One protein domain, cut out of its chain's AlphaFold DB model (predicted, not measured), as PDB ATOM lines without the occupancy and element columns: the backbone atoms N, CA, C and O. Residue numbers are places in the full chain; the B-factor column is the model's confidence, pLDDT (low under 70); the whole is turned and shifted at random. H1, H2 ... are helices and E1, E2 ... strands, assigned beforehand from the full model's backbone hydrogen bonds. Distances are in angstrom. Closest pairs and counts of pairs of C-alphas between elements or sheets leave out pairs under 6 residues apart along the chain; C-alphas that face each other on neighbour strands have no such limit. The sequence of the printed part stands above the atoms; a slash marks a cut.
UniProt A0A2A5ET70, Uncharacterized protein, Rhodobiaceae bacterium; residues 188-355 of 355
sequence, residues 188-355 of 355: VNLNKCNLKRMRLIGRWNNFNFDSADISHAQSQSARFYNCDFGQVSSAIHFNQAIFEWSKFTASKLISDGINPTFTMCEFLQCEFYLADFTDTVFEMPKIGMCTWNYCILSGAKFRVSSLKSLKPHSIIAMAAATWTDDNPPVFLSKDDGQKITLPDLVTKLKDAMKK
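This is residues 188 to 355 of the 355 residues of an uncharacterized protein of Rhodobiaceae bacterium (UniProt A0A2A5ET70). A solenoid with little regular structure: the chain winds in stacked turns, short strands forming three walls, E1 E2 E4 E7 E10, E5 E8 E11 and E3 E6 E9 E12 E13 E14, with H1 and H2 towards one end. The first two sheets are parallel, the third mixed. The 168 printed residues, mixed in class, have 66 in named elements, E1 to E12, H1, E13, E14, H2. It is compact, radius of gyration of the C-alphas 15.5 A, spanning 48 by 29 by 28 A.

E3, residues 237 to 239, runs on into E4, residues 242 to 244, at 94 degrees. E12, residues 301 to 304, and E13, residues 330 to 333, are parallel, N 302 and O 330 2.9 A apart. H1, residues 312 to 321, and H2, residues 342 to 353, touch, closest C-alphas Ala 319 and Leu 342, 6.6 A; every O i to N i+4 pair is within hydrogen-bond range.

E1, residues 203 to 205, begins at (97.852, 141.880, 143.061). H2, 16.3 A long, ends at (127.225, 121.087, 133.561).

The printed part has no cut. E1 to E2, E2 to E3 and E5 to E6 are long links. pLDDT is under 70 in 22 residues.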
ATOM      1  N   VAL A 188      94.631 146.615 131.637       96.69
ATOM      2  CA  VAL A 188      94.356 147.906 132.264       96.69
ATOM      3  C   VAL A 188      95.432 148.876 131.817       96.69
ATOM      4  O   VAL A 188      96.618 148.637 132.041       96.69
ATOM      5  N   ASN A 189      95.038 149.963 131.164       96.81
ATOM      6  CA  ASN A 189      95.993 150.861 130.535       96.81
ATOM      7  C   ASN A 189      96.333 152.068 131.419       96.81
ATOM      8  O   ASN A 189      95.631 153.081 131.400       96.81
ATOM      9  N   LEU A 190      97.448 151.972 132.143       95.88
ATOM     10  CA  LEU A 190      98.052 153.056 132.925       95.88
ATOM     11  C   LEU A 190      99.333 153.583 132.262       95.88
ATOM     12  O   LEU A 190     100.239 154.079 132.940       95.88
ATOM     13  N   ASN A 191      99.424 153.462 130.934       94.62
ATOM     14  CA  ASN A 191     100.574 153.954 130.205       94.62
ATOM     15  C   ASN A 191     100.726 155.469 130.382       94.62
ATOM     16  O   ASN A 191      99.751 156.223 130.403       94.62
ATOM     17  N   LYS A 192     101.974 155.919 130.512       92.69
ATOM     18  CA  LYS A 192     102.341 157.324 130.699       92.69
ATOM     19  C   LYS A 192     101.739 157.978 131.951       92.69
ATOM     20  O   LYS A 192     101.838 159.191 132.078       92.69
ATOM     21  N   CYS A 193     101.141 157.236 132.883       92.25
ATOM     22  CA  CYS A 193     100.612 157.808 134.123       92.25
ATOM     23  C   CYS A 193     101.732 158.327 135.036       92.25
ATOM     24  O   CYS A 193     102.808 157.735 135.108       92.25
ATOM     25  N   ASN A 194     101.451 159.390 135.794       90.75
ATOM     26  CA  ASN A 194     102.286 159.790 136.923       90.75
ATOM     27  C   ASN A 194     101.819 159.033 138.172       90.75
ATOM     28  O   ASN A 194     100.805 159.365 138.781       90.75
ATOM     29  N   LEU A 195     102.551 157.983 138.520       91.56
ATOM     30  CA  LEU A 195     102.318 157.120 139.675       91.56
ATOM     31  C   LEU A 195     103.428 157.299 140.724       91.56
ATOM     32  O   LEU A 195     103.660 156.421 141.563       91.56
ATOM     33  N   LYS A 196     104.127 158.440 140.686       88.75
ATOM     34  CA  LYS A 196     105.208 158.767 141.607       88.75
ATOM     35  C   LYS A 196     104.701 158.696 143.043       88.75
ATOM     36  O   LYS A 196     103.643 159.225 143.361       88.75
ATOM     37  N   ARG A 197     105.463 158.036 143.920       87.38
ATOM     38  CA  ARG A 197     105.153 157.804 145.345       87.38
ATOM     39  C   ARG A 197     103.885 156.973 145.621       87.38
ATOM     40  O   ARG A 197     103.600 156.720 146.788       87.38
ATOM     41  N   MET A 198     103.164 156.478 144.610       90.25
ATOM     42  CA  MET A 198     101.928 155.710 144.814       90.25
ATOM     43  C   MET A 198     102.167 154.380 145.531       90.25
ATOM     44  O   MET A 198     103.202 153.733 145.366       90.25
ATOM     45  N   ARG A 199     101.170 153.930 146.303       92.25
ATOM     46  CA  ARG A 199     101.179 152.600 146.924       92.25
ATOM     47  C   ARG A 199     100.727 151.541 145.924       92.25
ATOM     48  O   ARG A 199      99.540 151.265 145.773       92.25
ATOM     49  N   LEU A 200     101.691 150.896 145.283       93.88
ATOM     50  CA  LEU A 200     101.482 149.794 144.349       93.88
ATOM     51  C   LEU A 200     101.400 148.436 145.067       93.88
ATOM     52  O   LEU A 200     102.070 147.486 144.688       93.88
ATOM     53  N   ILE A 201     100.593 148.329 146.123       93.69
ATOM     54  CA  ILE A 201     100.490 147.118 146.960       93.69
ATOM     55  C   ILE A 201      99.407 146.176 146.407       93.69
ATOM     56  O   ILE A 201      98.430 146.628 145.808       93.69
ATOM     57  N   GLY A 202      99.537 144.869 146.642       94.56
ATOM     58  CA  GLY A 202      98.527 143.866 146.284       94.56
ATOM     59  C   GLY A 202      98.804 143.178 144.949       94.56
ATOM     60  O   GLY A 202      99.952 143.105 144.515       94.56
ATOM     61  N   ARG A 203      97.760 142.620 144.328       96.31
ATOM     62  CA  ARG A 203      97.852 141.880 143.061       96.31
ATOM     63  C   ARG A 203      97.473 142.782 141.883       96.31
ATOM     64  O   ARG A 203      96.392 143.354 141.888       96.31
ATOM     65  N   TRP A 204      98.341 142.848 140.885       96.12
ATOM     66  CA  TRP A 204      98.203 143.621 139.656       96.12
ATOM     67  C   TRP A 204      98.251 142.643 138.485       96.12
ATOM     68  O   TRP A 204      99.304 142.074 138.214       96.12
ATOM     69  N   ASN A 205      97.116 142.418 137.827       95.81
ATOM     70  CA  ASN A 205      96.995 141.463 136.727       95.81
ATOM     71  C   ASN A 205      96.740 142.208 135.417       95.81
ATOM     72  O   ASN A 205      95.767 142.951 135.328       95.81
ATOM     73  N   ASN A 206      97.573 141.985 134.400       96.12
ATOM     74  CA  ASN A 206      97.416 142.584 133.072       96.12
ATOM     75  C   ASN A 206      97.458 144.128 133.076       96.12
ATOM     76  O   ASN A 206      96.717 144.767 132.333       96.12
ATOM     77  N   PHE A 207      98.296 144.753 133.908       97.25
ATOM     78  CA  PHE A 207      98.443 146.214 133.908       97.25
ATOM     79  C   PHE A 207      99.539 146.653 132.940       97.25
ATOM     80  O   PHE A 207     100.656 146.141 132.976       97.25
ATOM     81  N   ASN A 208      99.232 147.636 132.103       97.31
ATOM     82  CA  ASN A 208     100.199 148.309 131.254       97.31
ATOM     83  C   ASN A 208     100.681 149.596 131.939       97.31
ATOM     84  O   ASN A 208      99.929 150.563 132.029       97.31
ATOM     85  N   PHE A 209     101.925 149.591 132.406       96.38
ATOM     86  CA  PHE A 209     102.663 150.722 132.971       96.38
ATOM     87  C   PHE A 209     103.674 151.312 131.972       96.38
ATOM     88  O   PHE A 209     104.612 151.989 132.389       96.38
ATOM     89  N   ASP A 210     103.515 151.070 130.667       95.38
ATOM     90  CA  ASP A 210     104.439 151.569 129.647       95.38
ATOM     91  C   ASP A 210     104.619 153.091 129.748       95.38
ATOM     92  O   ASP A 210     103.649 153.852 129.742       95.38
ATOM     93  N   SER A 211     105.864 153.552 129.850       94.12
ATOM     94  CA  SER A 211     106.254 154.950 130.040       94.12
ATOM     95  C   SER A 211     105.663 155.628 131.289       94.12
ATOM     96  O   SER A 211     105.648 156.859 131.360       94.12
ATOM     97  N   ALA A 212     105.124 154.877 132.255       93.69
ATOM     98  CA  ALA A 212     104.624 155.445 133.505       93.69
ATOM     99  C   ALA A 212     105.788 155.899 134.402       93.69
ATOM    100  O   ALA A 212     106.820 155.232 134.489       93.69
ATOM    101  N   ASP A 213     105.608 157.013 135.113       91.19
ATOM    102  CA  ASP A 213     106.533 157.425 136.168       91.19
ATOM    103  C   ASP A 213     106.119 156.750 137.477       91.19
ATOM    104  O   ASP A 213     105.148 157.155 138.109       91.19
ATOM    105  N   ILE A 214     106.847 155.711 137.884       91.94
ATOM    106  CA  ILE A 214     106.648 155.010 139.163       91.94
ATOM    107  C   ILE A 214     107.761 155.341 140.168       91.94
ATOM    108  O   ILE A 214     108.045 154.560 141.081       91.94
ATOM    109  N   SER A 215     108.390 156.514 140.030       87.88
ATOM    110  CA  SER A 215     109.459 156.966 140.926       87.88
ATOM    111  C   SER A 215     109.000 156.962 142.378       87.88
ATOM    112  O   SER A 215     107.950 157.502 142.718       87.88
ATOM    113  N   HIS A 216     109.798 156.382 143.272       86.75
ATOM    114  CA  HIS A 216     109.486 156.291 144.708       86.75
ATOM    115  C   HIS A 216     108.162 155.581 145.058       86.75
ATOM    116  O   HIS A 216     107.698 155.710 146.192       86.75
ATOM    117  N   ALA A 217     107.532 154.861 144.124       89.94
ATOM    118  CA  ALA A 217     106.326 154.099 144.422       89.94
ATOM    119  C   ALA A 217     106.603 153.028 145.492       89.94
ATOM    120  O   ALA A 217     107.640 152.363 145.485       89.94
ATOM    121  N   GLN A 218     105.661 152.850 146.418       90.62
ATOM    122  CA  GLN A 218     105.739 151.829 147.458       90.62
ATOM    123  C   GLN A 218     105.126 150.530 146.946       90.62
ATOM    124  O   GLN A 218     103.909 150.403 146.842       90.62
ATOM    125  N   SER A 219     105.962 149.545 146.657       91.81
ATOM    126  CA  SER A 219     105.564 148.267 146.053       91.81
ATOM    127  C   SER A 219     105.869 147.074 146.963       91.81
ATOM    128  O   SER A 219     106.138 145.966 146.493       91.81
ATOM    129  N   GLN A 220     105.841 147.299 148.283       94.12
ATOM    130  CA  GLN A 220     106.148 146.252 149.249       94.12
ATOM    131  C   GLN A 220     105.175 145.079 149.101       94.12
ATOM    132  O   GLN A 220     103.960 145.256 149.205       94.12
ATOM    133  N   SER A 221     105.722 143.884 148.871       94.50
ATOM    134  CA  SER A 221     104.945 142.646 148.711       94.50
ATOM    135  C   SER A 221     103.913 142.696 147.576       94.50
ATOM    136  O   SER A 221     102.917 141.968 147.598       94.50
ATOM    137  N   ALA A 222     104.123 143.564 146.587       96.88
ATOM    138  CA  ALA A 222     103.286 143.641 145.401       96.88
ATOM    139  C   ALA A 222     103.477 142.405 144.514       96.88
ATOM    140  O   ALA A 222     104.584 141.881 144.402       96.88
ATOM    141  N   ARG A 223     102.414 141.949 143.851       97.62
ATOM    142  CA  ARG A 223     102.476 140.891 142.841       97.62
ATOM    143  C   ARG A 223     102.005 141.435 141.503       97.62
ATOM    144  O   ARG A 223     100.838 141.780 141.378       97.62
ATOM    145  N   PHE A 224     102.893 141.461 140.523       97.38
ATOM    146  CA  PHE A 224     102.630 141.880 139.155       97.38
ATOM    147  C   PHE A 224     102.603 140.643 138.260       97.38
ATOM    148  O   PHE A 224     103.611 139.956 138.119       97.38
ATOM    149  N   TYR A 225     101.441 140.336 137.694       96.88
ATOM    150  CA  TYR A 225     101.232 139.211 136.794       96.88
ATOM    151  C   TYR A 225     100.883 139.732 135.402       96.88
ATOM    152  O   TYR A 225      99.884 140.434 135.233       96.88
ATOM    153  N   ASN A 226     101.690 139.365 134.407       96.81
ATOM    154  CA  ASN A 226     101.528 139.797 133.019       96.81
ATOM    155  C   ASN A 226     101.424 141.330 132.882       96.81
ATOM    156  O   ASN A 226     100.601 141.850 132.130       96.81
ATOM    157  N   CYS A 227     102.226 142.061 133.660       97.44
ATOM    158  CA  CYS A 227     102.287 143.518 133.592       97.44
ATOM    159  C   CYS A 227     103.377 143.977 132.620       97.44
ATOM    160  O   CYS A 227     104.418 143.331 132.498       97.44
ATOM    161  N   ASP A 228     103.160 145.114 131.970       97.56
ATOM    162  CA  ASP A 228     104.135 145.734 131.074       97.56
ATOM    163  C   ASP A 228     104.743 146.973 131.736       97.56
ATOM    164  O   ASP A 228     104.027 147.905 132.075       97.56
ATOM    165  N   PHE A 229     106.055 146.976 131.938       96.25
ATOM    166  CA  PHE A 229     106.850 148.090 132.458       96.25
ATOM    167  C   PHE A 229     107.738 148.695 131.357       96.25
ATOM    168  O   PHE A 229     108.855 149.146 131.627       96.25
ATOM    169  N   GLY A 230     107.282 148.662 130.101       94.94
ATOM    170  CA  GLY A 230     107.974 149.261 128.963       94.94
ATOM    171  C   GLY A 230     108.354 150.724 129.204       94.94
ATOM    172  O   GLY A 230     107.620 151.448 129.857       94.94
ATOM    173  N   GLN A 231     109.532 151.160 128.756       93.38
ATOM    174  CA  GLN A 231     109.994 152.560 128.786       93.38
ATOM    175  C   GLN A 231     109.859 153.301 130.132       93.38
ATOM    176  O   GLN A 231     109.939 154.527 130.177       93.38
ATOM    177  N   VAL A 232     109.680 152.588 131.245       91.56
ATOM    178  CA  VAL A 232     109.625 153.195 132.572       91.56
ATOM    179  C   VAL A 232     110.995 153.794 132.873       91.56
ATOM    180  O   VAL A 232     112.000 153.079 132.846       91.56
ATOM    181  N   SER A 233     111.035 155.100 133.147       84.62
ATOM    182  CA  SER A 233     112.264 155.843 133.439       84.62
ATOM    183  C   SER A 233     112.229 156.450 134.842       84.62
ATOM    184  O   SER A 233     111.922 157.630 135.009       84.62
ATOM    185  N   SER A 234     112.475 155.640 135.870       83.38
ATOM    186  CA  SER A 234     112.317 156.088 137.259       83.38
ATOM    187  C   SER A 234     113.229 155.358 138.239       83.38
ATOM    188  O   SER A 234     113.551 154.185 138.032       83.38
ATOM    189  N   ALA A 235     113.579 156.016 139.353       79.25
ATOM    190  CA  ALA A 235     114.146 155.334 140.517       79.25
ATOM    191  C   ALA A 235     113.072 154.476 141.168       79.25
ATOM    192  O   ALA A 235     112.122 155.006 141.756       79.25
ATOM    193  N   ILE A 236     113.253 153.160 141.115       83.94
ATOM    194  CA  ILE A 236     112.322 152.242 141.755       83.94
ATOM    195  C   ILE A 236     113.025 151.445 142.840       83.94
ATOM    196  O   ILE A 236     114.112 150.896 142.652       83.94
ATOM    197  N   HIS A 237     112.356 151.380 143.985       90.31
ATOM    198  CA  HIS A 237     112.712 150.499 145.079       90.31
ATOM    199  C   HIS A 237     111.597 149.479 145.243       90.31
ATOM    200  O   HIS A 237     110.561 149.764 145.838       90.31
ATOM    201  N   PHE A 238     111.810 148.288 144.694       93.19
ATOM    202  CA  PHE A 238     110.918 147.166 144.931       93.19
ATOM    203  C   PHE A 238     111.426 146.367 146.122       93.19
ATOM    204  O   PHE A 238     112.599 145.999 146.188       93.19
ATOM    205  N   ASN A 239     110.533 146.088 147.067       94.62
ATOM    206  CA  ASN A 239     110.838 145.281 148.240       94.62
ATOM    207  C   ASN A 239     109.854 144.115 148.321       94.62
ATOM    208  O   ASN A 239     108.649 144.329 148.403       94.62
ATOM    209  N   GLN A 240     110.357 142.882 148.292       95.94
ATOM    210  CA  GLN A 240     109.547 141.659 148.342       95.94
ATOM    211  C   GLN A 240     108.492 141.566 147.223       95.94
ATOM    212  O   GLN A 240     107.501 140.853 147.366       95.94
ATOM    213  N   ALA A 241     108.687 142.280 146.113       97.31
ATOM    214  CA  ALA A 241     107.766 142.241 144.987       97.31
ATOM    215  C   ALA A 241     107.956 140.960 144.162       97.31
ATOM    216  O   ALA A 241     109.071 140.457 144.008       97.31
ATOM    217  N   ILE A 242     106.860 140.447 143.616       97.62
ATOM    218  CA  ILE A 242     106.826 139.270 142.752       97.62
ATOM    219  C   ILE A 242     106.392 139.722 141.360       97.62
ATOM    220  O   ILE A 242     105.328 140.315 141.207       97.62
ATOM    221  N   PHE A 243     107.196 139.409 140.357       97.69
ATOM    222  CA  PHE A 243     106.932 139.650 138.948       97.69
ATOM    223  C   PHE A 243     106.803 138.303 138.247       97.69
ATOM    224  O   PHE A 243     107.737 137.504 138.226       97.69
ATOM    225  N   GLU A 244     105.636 138.047 137.677       97.25
ATOM    226  CA  GLU A 244     105.312 136.831 136.940       97.25
ATOM    227  C   GLU A 244     104.895 137.232 135.528       97.25
ATOM    228  O   GLU A 244     104.036 138.099 135.369       97.25
ATOM    229  N   TRP A 245     105.515 136.650 134.499       97.12
ATOM    230  CA  TRP A 245     105.185 136.924 133.089       97.12
ATOM    231  C   TRP A 245     105.221 138.411 132.700       97.12
ATOM    232  O   TRP A 245     104.588 138.824 131.735       97.12
ATOM    233  N   SER A 246     105.926 139.229 133.480       97.81
ATOM    234  CA  SER A 246     105.955 140.678 133.299       97.81
ATOM    235  C   SER A 246     107.078 141.087 132.353       97.81
ATOM    236  O   SER A 246     108.096 140.398 132.240       97.81
ATOM    237  N   LYS A 247     106.891 142.212 131.670       97.44
ATOM    238  CA  LYS A 247     107.800 142.704 130.634       97.44
ATOM    239  C   LYS A 247     108.454 144.005 131.057       97.44
ATOM    240  O   LYS A 247     107.810 144.866 131.639       97.44
ATOM    241  N   PHE A 248     109.723 144.152 130.721       96.19
ATOM    242  CA  PHE A 248     110.533 145.344 130.928       96.19
ATOM    243  C   PHE A 248     111.217 145.644 129.594       96.19
ATOM    244  O   PHE A 248     112.317 145.161 129.314       96.19
ATOM    245  N   THR A 249     110.507 146.359 128.720       95.62
ATOM    246  CA  THR A 249     110.956 146.639 127.348       95.62
ATOM    247  C   THR A 249     111.488 148.059 127.241       95.62
ATOM    248  O   THR A 249     110.735 149.002 127.442       95.62
ATOM    249  N   ALA A 250     112.768 148.242 126.917       94.31
ATOM    250  CA  ALA A 250     113.407 149.560 126.848       94.31
ATOM    251  C   ALA A 250     113.238 150.401 128.134       94.31
ATOM    252  O   ALA A 250     113.273 151.629 128.092       94.31
ATOM    253  N   SER A 251     113.019 149.750 129.283       93.19
ATOM    254  CA  SER A 251     112.892 150.416 130.580       93.19
ATOM    255  C   SER A 251     114.255 150.918 131.033       93.19
ATOM    256  O   SER A 251     115.219 150.152 131.006       93.19
ATOM    257  N   LYS A 252     114.328 152.162 131.502       91.50
ATOM    258  CA  LYS A 252     115.555 152.768 132.014       91.50
ATOM    259  C   LYS A 252     115.417 153.011 133.504       91.50
ATOM    260  O   LYS A 252     114.952 154.059 133.941       91.50
ATOM    261  N   LEU A 253     115.839 152.043 134.301       84.94
ATOM    262  CA  LEU A 253     115.791 152.177 135.749       84.94
ATOM    263  C   LEU A 253     117.043 152.926 136.196       84.94
ATOM    264  O   LEU A 253     117.979 152.347 136.736       84.94
ATOM    265  N   ILE A 254     117.073 154.226 135.921       78.25
ATOM    266  CA  ILE A 254     118.124 155.140 136.354       78.25
ATOM    267  C   ILE A 254     117.442 156.392 136.888       78.25
ATOM    268  O   ILE A 254     116.475 156.880 136.306       78.25
ATOM    269  N   SER A 255     117.952 156.907 137.999       69.38
ATOM    270  CA  SER A 255     117.524 158.175 138.581       69.38
ATOM    271  C   SER A 255     118.731 158.984 138.996       69.38
ATOM    272  O   SER A 255     119.752 158.417 139.391       69.38
ATOM    273  N   ASP A 256     118.572 160.303 138.983       68.25
ATOM    274  CA  ASP A 256     119.578 161.262 139.423       68.25
ATOM    275  C   ASP A 256     119.991 160.986 140.879       68.25
ATOM    276  O   ASP A 256     119.306 161.351 141.833       68.25
ATOM    277  N   GLY A 257     121.106 160.272 141.047       72.75
ATOM    278  CA  GLY A 257     121.739 160.008 142.341       72.75
ATOM    279  C   GLY A 257     121.140 158.882 143.192       72.75
ATOM    280  O   GLY A 257     121.643 158.649 144.290       72.75
ATOM    281  N   ILE A 258     120.112 158.163 142.722       82.12
ATOM    282  CA  ILE A 258     119.526 157.030 143.454       82.12
ATOM    283  C   ILE A 258     119.565 155.778 142.585       82.12
ATOM    284  O   ILE A 258     118.837 155.660 141.601       82.12
ATOM    285  N   ASN A 259     120.384 154.814 142.995       86.38
ATOM    286  CA  ASN A 259     120.453 153.508 142.353       86.38
ATOM    287  C   ASN A 259     119.146 152.742 142.593       86.38
ATOM    288  O   ASN A 259     118.759 152.566 143.756       86.38
ATOM    289  N   PRO A 260     118.487 152.230 141.543       90.56
ATOM    290  CA  PRO A 260     117.326 151.375 141.736       90.56
ATOM    291  C   PRO A 260     117.699 150.097 142.458       90.56
ATOM    292  O   PRO A 260     118.772 149.523 142.245       90.56
ATOM    293  N   THR A 261     116.796 149.659 143.329       92.88
ATOM    294  CA  THR A 261     117.051 148.523 144.210       92.88
ATOM    295  C   THR A 261     115.876 147.564 144.187       92.88
ATOM    296  O   THR A 261     114.739 147.944 144.459       92.88
ATOM    297  N   PHE A 262     116.174 146.298 143.921       94.31
ATOM    298  CA  PHE A 262     115.246 145.181 144.024       94.31
ATOM    299  C   PHE A 262     115.646 144.320 145.217       94.31
ATOM    300  O   PHE A 262     116.532 143.473 145.104       94.31
ATOM    301  N   THR A 263     115.010 144.529 146.364       95.00
ATOM    302  CA  THR A 263     115.279 143.770 147.591       95.00
ATOM    303  C   THR A 263     114.294 142.618 147.720       95.00
ATOM    304  O   THR A 263     113.085 142.818 147.678       95.00
ATOM    305  N   MET A 264     114.801 141.395 147.872       94.62
ATOM    306  CA  MET A 264     114.035 140.153 148.032       94.62
ATOM    307  C   MET A 264     112.952 139.948 146.959       94.62
ATOM    308  O   MET A 264     111.913 139.349 147.233       94.62
ATOM    309  N   CYS A 265     113.174 140.466 145.750       95.75
ATOM    310  CA  CYS A 265     112.212 140.367 144.657       95.75
ATOM    311  C   CYS A 265     112.304 139.016 143.939       95.75
ATOM    312  O   CYS A 265     113.372 138.401 143.853       95.75
ATOM    313  N   GLU A 266     111.180 138.577 143.389       95.38
ATOM    314  CA  GLU A 266     111.066 137.349 142.611       95.38
ATOM    315  C   GLU A 266     110.652 137.674 141.177       95.38
ATOM    316  O   GLU A 266     109.670 138.369 140.957       95.38
ATOM    317  N   PHE A 267     111.415 137.179 140.209       94.94
ATOM    318  CA  PHE A 267     111.185 137.337 138.780       94.94
ATOM    319  C   PHE A 267     110.996 135.950 138.173       94.94
ATOM    320  O   PHE A 267     111.934 135.147 138.126       94.94
ATOM    321  N   LEU A 268     109.784 135.656 137.723       94.25
ATOM    322  CA  LEU A 268     109.397 134.384 137.131       94.25
ATOM    323  C   LEU A 268     108.896 134.627 135.713       94.25
ATOM    324  O   LEU A 268     107.935 135.362 135.505       94.25
ATOM    325  N   GLN A 269     109.553 134.007 134.735       95.06
ATOM    326  CA  GLN A 269     109.170 134.093 133.322       95.06
ATOM    327  C   GLN A 269     109.034 135.540 132.824       95.06
ATOM    328  O   GLN A 269     108.206 135.834 131.970       95.06
ATOM    329  N   CYS A 270     109.838 136.447 133.383       95.62
ATOM    330  CA  CYS A 270     109.862 137.842 132.970       95.62
ATOM    331  C   CYS A 270     110.688 138.018 131.697       95.62
ATOM    332  O   CYS A 270     111.667 137.301 131.467       95.62
ATOM    333  N   GLU A 271     110.308 139.009 130.904       95.00
ATOM    334  CA  GLU A 271     111.014 139.397 129.691       95.00
ATOM    335  C   GLU A 271     111.697 140.744 129.899       95.00
ATOM    336  O   GLU A 271     111.040 141.761 130.109       95.00
ATOM    337  N   PHE A 272     113.023 140.746 129.818       94.19
ATOM    338  CA  PHE A 272     113.838 141.951 129.800       94.19
ATOM    339  C   PHE A 272     114.376 142.123 128.377       94.19
ATOM    340  O   PHE A 272     115.172 141.305 127.909       94.19
ATOM    341  N   TYR A 273     113.920 143.154 127.665       92.69
ATOM    342  CA  TYR A 273     114.323 143.425 126.281       92.69
ATOM    343  C   TYR A 273     114.771 144.877 126.149       92.69
ATOM    344  O   TYR A 273     113.983 145.779 126.412       92.69
ATOM    345  N   LEU A 274     116.026 145.125 125.760       93.00
ATOM    346  CA  LEU A 274     116.614 146.479 125.704       93.00
ATOM    347  C   LEU A 274     116.531 147.256 127.034       93.00
ATOM    348  O   LEU A 274     116.607 148.481 127.042       93.00
ATOM    349  N   ALA A 275     116.344 146.563 128.159       92.88
ATOM    350  CA  ALA A 275     116.247 147.190 129.469       92.88
ATOM    351  C   ALA A 275     117.625 147.646 129.964       92.88
ATOM    352  O   ALA A 275     118.614 146.920 129.840       92.88
ATOM    353  N   ASP A 276     117.668 148.834 130.556       91.94
ATOM    354  CA  ASP A 276     118.854 149.432 131.151       91.94
ATOM    355  C   ASP A 276     118.763 149.361 132.680       91.94
ATOM    356  O   ASP A 276     117.931 150.018 133.315       91.94
ATOM    357  N   PHE A 277     119.628 148.520 133.243       91.44
ATOM    358  CA  PHE A 277     119.814 148.293 134.672       91.44
ATOM    359  C   PHE A 277     121.184 148.791 135.147       91.44
ATOM    360  O   PHE A 277     121.746 148.239 136.102       91.44
ATOM    361  N   THR A 278     121.747 149.808 134.491       89.50
ATOM    362  CA  THR A 278     123.011 150.418 134.915       89.50
ATOM    363  C   THR A 278     122.958 150.781 136.400       89.50
ATOM    364  O   THR A 278     121.976 151.344 136.884       89.50
ATOM    365  N   ASP A 279     123.988 150.381 137.146       90.44
ATOM    366  CA  ASP A 279     124.139 150.609 138.589       90.44
ATOM    367  C   ASP A 279     122.992 150.085 139.487       90.44
ATOM    368  O   ASP A 279     122.943 150.385 140.689       90.44
ATOM    369  N   THR A 280     122.102 149.244 138.948       92.06
ATOM    370  CA  THR A 280     120.977 148.653 139.685       92.06
ATOM    371  C   THR A 280     121.463 147.613 140.695       92.06
ATOM    372  O   THR A 280     122.347 146.795 140.418       92.06
ATOM    373  N   VAL A 281     120.859 147.603 141.885       93.06
ATOM    374  CA  VAL A 281     121.170 146.650 142.954       93.06
ATOM    375  C   VAL A 281     120.054 145.615 143.084       93.06
ATOM    376  O   VAL A 281     118.945 145.921 143.502       93.06
ATOM    377  N   PHE A 282     120.369 144.356 142.804       93.00
ATOM    378  CA  PHE A 282     119.495 143.218 143.071       93.00
ATOM    379  C   PHE A 282     119.939 142.539 144.366       93.00
ATOM    380  O   PHE A 282     120.943 141.826 144.397       93.00
ATOM    381  N   GLU A 283     119.205 142.750 145.454       93.62
ATOM    382  CA  GLU A 283     119.487 142.152 146.756       93.62
ATOM    383  C   GLU A 283     118.599 140.936 147.005       93.62
ATOM    384  O   GLU A 283     117.384 141.036 147.097       93.62
ATOM    385  N   MET A 284     119.220 139.768 147.142       91.44
ATOM    386  CA  MET A 284     118.570 138.470 147.316       91.44
ATOM    387  C   MET A 284     117.481 138.174 146.260       91.44
ATOM    388  O   MET A 284     116.389 137.741 146.635       91.44
ATOM    389  N   PRO A 285     117.743 138.386 144.952       93.38
ATOM    390  CA  PRO A 285     116.741 138.139 143.926       93.38
ATOM    391  C   PRO A 285     116.504 136.635 143.732       93.38
ATOM    392  O   PRO A 285     117.436 135.826 143.787       93.38
ATOM    393  N   LYS A 286     115.263 136.259 143.420       90.56
ATOM    394  CA  LYS A 286     114.930 134.944 142.855       90.56
ATOM    395  C   LYS A 286     114.625 135.119 141.374       90.56
ATOM    396  O   LYS A 286     113.678 135.811 141.036       90.56
ATOM    397  N   ILE A 287     115.420 134.513 140.494       89.81
ATOM    398  CA  ILE A 287     115.274 134.685 139.039       89.81
ATOM    399  C   ILE A 287     115.040 133.321 138.390       89.81
ATOM    400  O   ILE A 287     115.949 132.491 138.291       89.81
ATOM    401  N   GLY A 288     113.814 133.087 137.931       86.38
ATOM    402  CA  GLY A 288     113.377 131.855 137.291       86.38
ATOM    403  C   GLY A 288     112.892 132.092 135.866       86.38
ATOM    404  O   GLY A 288     111.925 132.802 135.647       86.38
ATOM    405  N   MET A 289     113.526 131.438 134.893       87.69
ATOM    406  CA  MET A 289     113.029 131.355 133.497       87.69
ATOM    407  C   MET A 289     112.840 132.715 132.807       87.69
ATOM    408  O   MET A 289     111.997 132.836 131.931       87.69
ATOM    409  N   CYS A 290     113.623 133.721 133.193       90.50
ATOM    410  CA  CYS A 290     113.577 135.043 132.572       90.50
ATOM    411  C   CYS A 290     114.473 135.116 131.328       90.50
ATOM    412  O   CYS A 290     115.505 134.440 131.270       90.50
ATOM    413  N   THR A 291     114.111 135.971 130.376       88.88
ATOM    414  CA  THR A 291     114.922 136.298 129.193       88.88
ATOM    415  C   THR A 291     115.567 137.671 129.360       88.88
ATOM    416  O   THR A 291     114.933 138.594 129.856       88.88
ATOM    417  N   TRP A 292     116.839 137.794 128.974       90.12
ATOM    418  CA  TRP A 292     117.640 139.018 129.100       90.12
ATOM    419  C   TRP A 292     118.234 139.353 127.738       90.12
ATOM    420  O   TRP A 292     119.371 139.010 127.429       90.12
ATOM    421  N   ASN A 293     117.428 139.950 126.875       85.38
ATOM    422  CA  ASN A 293     117.790 140.202 125.491       85.38
ATOM    423  C   ASN A 293     118.251 141.654 125.346       85.38
ATOM    424  O   ASN A 293     117.489 142.578 125.626       85.38
ATOM    425  N   TYR A 294     119.493 141.858 124.898       87.62
ATOM    426  CA  TYR A 294     120.059 143.189 124.634       87.62
ATOM    427  C   TYR A 294     119.980 144.158 125.833       87.62
ATOM    428  O   TYR A 294     119.798 145.357 125.649       87.62
ATOM    429  N   CYS A 295     120.054 143.643 127.062       88.50
ATOM    430  CA  CYS A 295     119.987 144.464 128.272       88.50
ATOM    431  C   CYS A 295     121.345 145.092 128.606       88.50
ATOM    432  O   CYS A 295     122.383 144.467 128.397       88.50
ATOM    433  N   ILE A 296     121.327 146.281 129.205       88.69
ATOM    434  CA  ILE A 296     122.514 146.967 129.724       88.69
ATOM    435  C   ILE A 296     122.589 146.699 131.228       88.69
ATOM    436  O   ILE A 296     121.660 147.026 131.962       88.69
ATOM    437  N   LEU A 297     123.675 146.072 131.690       88.56
ATOM    438  CA  LEU A 297     123.892 145.743 133.108       88.56
ATOM    439  C   LEU A 297     125.167 146.406 133.666       88.56
ATOM    440  O   LEU A 297     125.751 145.885 134.622       88.56
ATOM    441  N   SER A 298     125.619 147.516 133.072       86.25
ATOM    442  CA  SER A 298     126.860 148.197 133.451       86.25
ATOM    443  C   SER A 298     126.862 148.526 134.942       86.25
ATOM    444  O   SER A 298     125.986 149.232 135.431       86.25
ATOM    445  N   GLY A 299     127.810 147.988 135.709       88.00
ATOM    446  CA  GLY A 299     127.886 148.252 137.154       88.00
ATOM    447  C   GLY A 299     126.747 147.665 138.006       88.00
ATOM    448  O   GLY A 299     126.718 147.898 139.220       88.00
ATOM    449  N   ALA A 300     125.843 146.865 137.424       89.94
ATOM    450  CA  ALA A 300     124.776 146.201 138.164       89.94
ATOM    451  C   ALA A 300     125.346 145.234 139.217       89.94
ATOM    452  O   ALA A 300     126.351 144.543 139.001       89.94
ATOM    453  N   LYS A 301     124.696 145.167 140.384       90.62
ATOM    454  CA  LYS A 301     125.158 144.387 141.544       90.62
ATOM    455  C   LYS A 301     124.118 143.349 141.932       90.62
ATOM    456  O   LYS A 301     123.053 143.701 142.427       90.62
ATOM    457  N   PHE A 302     124.464 142.072 141.812       89.62
ATOM    458  CA  PHE A 302     123.629 140.956 142.260       89.62
ATOM    459  C   PHE A 302     124.158 140.416 143.590       89.62
ATOM    460  O   PHE A 302     125.159 139.702 143.629       89.62
ATOM    461  N   ARG A 303     123.496 140.764 144.696       89.25
ATOM    462  CA  ARG A 303     123.827 140.299 146.050       89.25
ATOM    463  C   ARG A 303     122.990 139.073 146.385       89.25
ATOM    464  O   ARG A 303     121.881 139.203 146.893       89.25
ATOM    465  N   VAL A 304     123.486 137.882 146.086       82.94
ATOM    466  CA  VAL A 304     122.741 136.634 146.313       82.94
ATOM    467  C   VAL A 304     123.099 136.013 147.661       82.94
ATOM    468  O   VAL A 304     124.238 136.108 148.115       82.94
ATOM    469  N   SER A 305     122.130 135.354 148.304       72.75
ATOM    470  CA  SER A 305     122.406 134.542 149.500       72.75
ATOM    471  C   SER A 305     123.273 133.333 149.156       72.75
ATOM    472  O   SER A 305     124.185 133.004 149.891       72.75
ATOM    473  N   SER A 306     123.037 132.704 148.001       67.69
ATOM    474  CA  SER A 306     123.871 131.618 147.496       67.69
ATOM    475  C   SER A 306     123.907 131.636 145.977       67.69
ATOM    476  O   SER A 306     122.874 131.758 145.331       67.69
ATOM    477  N   LEU A 307     125.075 131.414 145.377       64.62
ATOM    478  CA  LEU A 307     125.192 131.264 143.920       64.62
ATOM    479  C   LEU A 307     124.439 130.035 143.397       64.62
ATOM    480  O   LEU A 307     124.049 130.005 142.236       64.62
ATOM    481  N   LYS A 308     124.195 129.036 144.258       66.81
ATOM    482  CA  LYS A 308     123.428 127.831 143.912       66.81
ATOM    483  C   LYS A 308     121.945 128.115 143.668       66.81
ATOM    484  O   LYS A 308     121.274 127.285 143.065       66.81
ATOM    485  N   SER A 309     121.418 129.245 144.151       66.69
ATOM    486  CA  SER A 309     120.011 129.606 143.943       66.69
ATOM    487  C   SER A 309     119.749 130.194 142.554       66.69
ATOM    488  O   SER A 309     118.602 130.215 142.103       66.69
ATOM    489  N   LEU A 310     120.796 130.637 141.854       68.31
ATOM    490  CA  LEU A 310     120.694 131.107 140.483       68.31
ATOM    491  C   LEU A 310     120.646 129.904 139.538       68.31
ATOM    492  O   LEU A 310     121.573 129.095 139.474       68.31
ATOM    493  N   LYS A 311     119.556 129.784 138.778       74.94
ATOM    494  CA  LYS A 311     119.430 128.710 137.790       74.94
ATOM    495  C   LYS A 311     120.412 128.953 136.624       74.94
ATOM    496  O   LYS A 311     120.508 130.093 136.163       74.94
ATOM    497  N   PRO A 312     121.108 127.916 136.108       70.62
ATOM    498  CA  PRO A 312     122.140 128.071 135.075       70.62
ATOM    499  C   PRO A 312     121.685 128.837 133.829       70.62
ATOM    500  O   PRO A 312     122.432 129.657 133.304       70.62
ATOM    501  N   HIS A 313     120.445 128.621 133.380       71.06
ATOM    502  CA  HIS A 313     119.904 129.301 132.201       71.06
ATOM    503  C   HIS A 313     119.761 130.812 132.402       71.06
ATOM    504  O   HIS A 313     120.049 131.566 131.479       71.06
ATOM    505  N   SER A 314     119.387 131.261 133.607       70.88
ATOM    506  CA  SER A 314     119.295 132.687 133.934       70.88
ATOM    507  C   SER A 314     120.676 133.342 133.849       70.88
ATOM    508  O   SER A 314     120.804 134.443 133.324       70.88
ATOM    509  N   ILE A 315     121.720 132.651 134.321       71.31
ATOM    510  CA  ILE A 315     123.096 133.167 134.294       71.31
ATOM    511  C   ILE A 315     123.632 133.233 132.861       71.31
ATOM    512  O   ILE A 315     124.255 134.222 132.493       71.31
ATOM    513  N   ILE A 316     123.377 132.209 132.042       69.94
ATOM    514  CA  ILE A 316     123.790 132.202 130.631       69.94
ATOM    515  C   ILE A 316     123.098 133.336 129.864       69.94
ATOM    516  O   ILE A 316     123.758 134.030 129.095       69.94
ATOM    517  N   ALA A 317     121.801 133.555 130.102       69.56
ATOM    518  CA  ALA A 317     121.059 134.652 129.487       69.56
ATOM    519  C   ALA A 317     121.639 136.020 129.882       69.56
ATOM    520  O   ALA A 317     121.915 136.839 129.011       69.56
ATOM    521  N   MET A 318     121.913 136.239 131.174       75.00
ATOM    522  CA  MET A 318     122.581 137.463 131.637       75.00
ATOM    523  C   MET A 318     123.979 137.622 131.023       75.00
ATOM    524  O   MET A 318     124.343 138.718 130.618       75.00
ATOM    525  N   ALA A 319     124.751 136.537 130.894       69.19
ATOM    526  CA  ALA A 319     126.082 136.571 130.288       69.19
ATOM    527  C   ALA A 319     126.073 136.937 128.802       69.19
ATOM    528  O   ALA A 319     126.980 137.625 128.336       69.19
ATOM    529  N   ALA A 320     125.060 136.478 128.067       66.06
ATOM    530  CA  ALA A 320     124.869 136.844 126.670       66.06
ATOM    531  C   ALA A 320     124.466 138.320 126.514       66.06
ATOM    532  O   ALA A 320     124.850 138.949 125.532       66.06
ATOM    533  N   ALA A 321     123.734 138.878 127.485       65.62
ATOM    534  CA  ALA A 321     123.289 140.269 127.453       65.62
ATOM    535  C   ALA A 321     124.443 141.278 127.585       65.62
ATOM    536  O   ALA A 321     124.406 142.331 126.963       65.62
ATOM    537  N   THR A 322     125.483 140.959 128.359       61.59
ATOM    538  CA  THR A 322     126.522 141.929 128.764       61.59
ATOM    539  C   THR A 322     127.822 141.829 127.976       61.59
ATOM    540  O   THR A 322     128.863 142.283 128.445       61.59
ATOM    541  N   TRP A 323     127.820 141.164 126.818       53.34
ATOM    542  CA  TRP A 323     129.060 140.769 126.138       53.34
ATOM    543  C   TRP A 323     129.875 141.942 125.558       53.34
ATOM    544  O   TRP A 323     130.989 141.731 125.088       53.34
ATOM    545  N   THR A 324     129.354 143.171 125.610       56.62
ATOM    546  CA  THR A 324     129.958 144.369 125.000       56.62
ATOM    547  C   THR A 324     130.339 145.463 126.000       56.62
ATOM    548  O   THR A 324     130.609 146.580 125.578       56.62
ATOM    549  N   ASP A 325     130.307 145.188 127.305       61.53
ATOM    550  CA  ASP A 325     130.399 146.224 128.340       61.53
ATOM    551  C   ASP A 325     131.768 146.263 129.042       61.53
ATOM    552  O   ASP A 325     132.265 145.231 129.503       61.53
ATOM    553  N   ASP A 326     132.349 147.460 129.171       69.81
ATOM    554  CA  ASP A 326     133.611 147.708 129.883       69.81
ATOM    555  C   ASP A 326     133.466 147.538 131.410       69.81
ATOM    556  O   ASP A 326     134.465 147.380 132.119       69.81
ATOM    557  N   ASN A 327     132.232 147.539 131.936       73.31
ATOM    558  CA  ASN A 327     131.941 147.366 133.360       73.31
ATOM    559  C   ASN A 327     130.928 146.229 133.609       73.31
ATOM    560  O   ASN A 327     129.758 146.493 133.906       73.31
ATOM    561  N   PRO A 328     131.354 144.955 133.508       73.38
ATOM    562  CA  PRO A 328     130.453 143.810 133.598       73.38
ATOM    563  C   PRO A 328     129.746 143.729 134.963       73.38
ATOM    564  O   PRO A 328     130.299 144.165 135.981       73.38
ATOM    565  N   PRO A 329     128.555 143.103 135.027       78.25
ATOM    566  CA  PRO A 329     127.817 142.953 136.273       78.25
ATOM    567  C   PRO A 329     128.630 142.174 137.307       78.25
ATOM    568  O   PRO A 329     129.354 141.218 136.998       78.25
ATOM    569  N   VAL A 330     128.470 142.567 138.567       78.44
ATOM    570  CA  VAL A 330     129.186 141.973 139.695       78.44
ATOM    571  C   VAL A 330     128.239 141.106 140.515       78.44
ATOM    572  O   VAL A 330     127.218 141.582 141.016       78.44
ATOM    573  N   PHE A 331     128.626 139.848 140.733       77.06
ATOM    574  CA  PHE A 331     127.936 138.942 141.647       77.06
ATOM    575  C   PHE A 331     128.664 138.931 142.989       77.06
ATOM    576  O   PHE A 331     129.867 138.665 143.063       77.06
ATOM    577  N   LEU A 332     127.929 139.244 144.051       76.44
ATOM    578  CA  LEU A 332     128.411 139.265 145.426       76.44
ATOM    579  C   LEU A 332     127.662 138.193 146.212       76.44
ATOM    580  O   LEU A 332     126.435 138.235 146.320       76.44
ATOM    581  N   SER A 333     128.399 137.233 146.755       72.50
ATOM    582  CA  SER A 333     127.845 136.251 147.683       72.50
ATOM    583  C   SER A 333     127.827 136.835 149.097       72.50
ATOM    584  O   SER A 333     128.816 137.408 149.562       72.50
ATOM    585  N   LYS A 334     126.672 136.746 149.770       66.69
ATOM    586  CA  LYS A 334     126.479 137.318 151.113       66.69
ATOM    587  C   LYS A 334     127.229 136.539 152.200       66.69
ATOM    588  O   LYS A 334     127.633 137.147 153.185       66.69
ATOM    589  N   ASP A 335     127.429 135.237 152.004       66.44
ATOM    590  CA  ASP A 335     127.952 134.334 153.037       66.44
ATOM    591  C   ASP A 335     129.485 134.373 153.170       66.44
ATOM    592  O   ASP A 335     130.019 134.148 154.251       66.44
ATOM    593  N   ASP A 336     130.206 134.674 152.088       67.81
ATOM    594  CA  ASP A 336     131.676 134.633 152.036       67.81
ATOM    595  C   ASP A 336     132.314 135.944 151.550       67.81
ATOM    596  O   ASP A 336     133.541 136.060 151.514       67.81
ATOM    597  N   GLY A 337     131.502 136.933 151.159       67.56
ATOM    598  CA  GLY A 337     131.977 138.196 150.595       67.56
ATOM    599  C   GLY A 337     132.732 138.032 149.273       67.56
ATOM    600  O   GLY A 337     133.372 138.985 148.821       67.56
ATOM    601  N   GLN A 338     132.687 136.852 148.639       76.00
ATOM    602  CA  GLN A 338     133.395 136.627 147.388       76.00
ATOM    603  C   GLN A 338     132.753 137.445 146.271       76.00
ATOM    604  O   GLN A 338     131.564 137.318 145.960       76.00
ATOM    605  N   LYS A 339     133.587 138.269 145.636       80.44
ATOM    606  CA  LYS A 339     133.280 138.931 144.375       80.44
ATOM    607  C   LYS A 339     133.598 137.960 143.246       80.44
ATOM    608  O   LYS A 339     134.753 137.588 143.066       80.44
ATOM    609  N   ILE A 340     132.582 137.556 142.495       79.62
ATOM    610  CA  ILE A 340     132.746 136.697 141.322       79.62
ATOM    611  C   ILE A 340     132.347 137.502 140.096       79.62
ATOM    612  O   ILE A 340     131.270 138.104 140.048       79.62
ATOM    613  N   THR A 341     133.238 137.534 139.110       79.31
ATOM    614  CA  THR A 341     132.943 138.163 137.826       79.31
ATOM    615  C   THR A 341     132.100 137.224 136.966       79.31
ATOM    616  O   THR A 341     132.125 136.001 137.129       79.31
ATOM    617  N   LEU A 342     131.332 137.781 136.035       75.12
ATOM    618  CA  LEU A 342     130.499 136.987 135.139       75.12
ATOM    619  C   LEU A 342     131.297 135.935 134.325       75.12
ATOM    620  O   LEU A 342     130.836 134.794 134.266       75.12
ATOM    621  N   PRO A 343     132.501 136.223 133.776       76.38
ATOM    622  CA  PRO A 343     133.332 135.201 133.126       76.38
ATOM    623  C   PRO A 343     133.699 134.021 134.039       76.38
ATOM    624  O   PRO A 343     133.620 132.861 133.619       76.38
ATOM    625  N   ASP A 344     134.039 134.294 135.301       80.31
ATOM    626  CA  ASP A 344     134.356 133.252 136.285       80.31
ATOM    627  C   ASP A 344     133.128 132.385 136.580       80.31
ATOM    628  O   ASP A 344     133.220 131.158 136.671       80.31
ATOM    629  N   LEU A 345     131.957 133.017 136.702       78.75
ATOM    630  CA  LEU A 345     130.693 132.332 136.956       78.75
ATOM    631  C   LEU A 345     130.293 131.433 135.779       78.75
ATOM    632  O   LEU A 345     129.917 130.278 135.985       78.75
ATOM    633  N   VAL A 346     130.430 131.929 134.546       75.88
ATOM    634  CA  VAL A 346     130.180 131.156 133.320       75.88
ATOM    635  C   VAL A 346     131.117 129.952 133.238       75.88
ATOM    636  O   VAL A 346     130.676 128.856 132.893       75.88
ATOM    637  N   THR A 347     132.392 130.125 133.588       81.75
ATOM    638  CA  THR A 347     133.373 129.029 133.603       81.75
ATOM    639  C   THR A 347     132.982 127.964 134.628       81.75
ATOM    640  O   THR A 347     132.843 126.792 134.274       81.75
ATOM    641  N   LYS A 348     132.668 128.376 135.865       79.12
ATOM    642  CA  LYS A 348     132.200 127.473 136.929       79.12
ATOM    643  C   LYS A 348     130.929 126.708 136.542       79.12
ATOM    644  O   LYS A 348     130.807 125.531 136.872       79.12
ATOM    645  N   LEU A 349     129.992 127.341 135.832       72.94
ATOM    646  CA  LEU A 349     128.773 126.678 135.353       72.94
ATOM    647  C   LEU A 349     129.044 125.675 134.240       72.94
ATOM    648  O   LEU A 349     128.499 124.577 134.281       72.94
ATOM    649  N   LYS A 350     129.891 126.027 133.265       76.25
ATOM    650  CA  LYS A 350     130.295 125.096 132.204       76.25
ATOM    651  C   LYS A 350     130.931 123.842 132.796       76.25
ATOM    652  O   LYS A 350     130.628 122.742 132.346       76.25
ATOM    653  N   ASP A 351     131.766 124.001 133.818       79.31
ATOM    654  CA  ASP A 351     132.393 122.874 134.508       79.31
ATOM    655  C   ASP A 351     131.392 122.061 135.336       79.31
ATOM    656  O   ASP A 351     131.492 120.837 135.384       79.31
ATOM    657  N   ALA A 352     130.402 122.716 135.948       74.31
ATOM    658  CA  ALA A 352     129.331 122.042 136.676       74.31
ATOM    659  C   ALA A 352     128.377 121.264 135.755       74.31
ATOM    660  O   ALA A 352     127.923 120.204 136.151       74.31
ATOM    661  N   MET A 353     128.097 121.755 134.542       71.06
ATOM    662  CA  MET A 353     127.225 121.087 133.561       71.06
ATOM    663  C   MET A 353     127.886 119.899 132.850       71.06
ATOM    664  O   MET A 353     127.192 119.088 132.244       71.06
ATOM    665  N   LYS A 354     129.222 119.821 132.859       77.56
ATOM    666  CA  LYS A 354     129.968 118.671 132.323       77.56
ATOM    667  C   LYS A 354     129.978 117.471 133.275       77.56
ATOM    668  O   LYS A 354     130.321 116.378 132.833       77.56
ATOM    669  N   LYS A 355     129.697 117.697 134.560       68.38
ATOM    670  CA  LYS A 355     129.545 116.658 135.583       68.38
ATOM    671  C   LYS A 355     128.089 116.235 135.654       68.38
ATOM    672  O   LYS A 355     127.874 115.029 135.892       68.38
TER     673      LYS A 355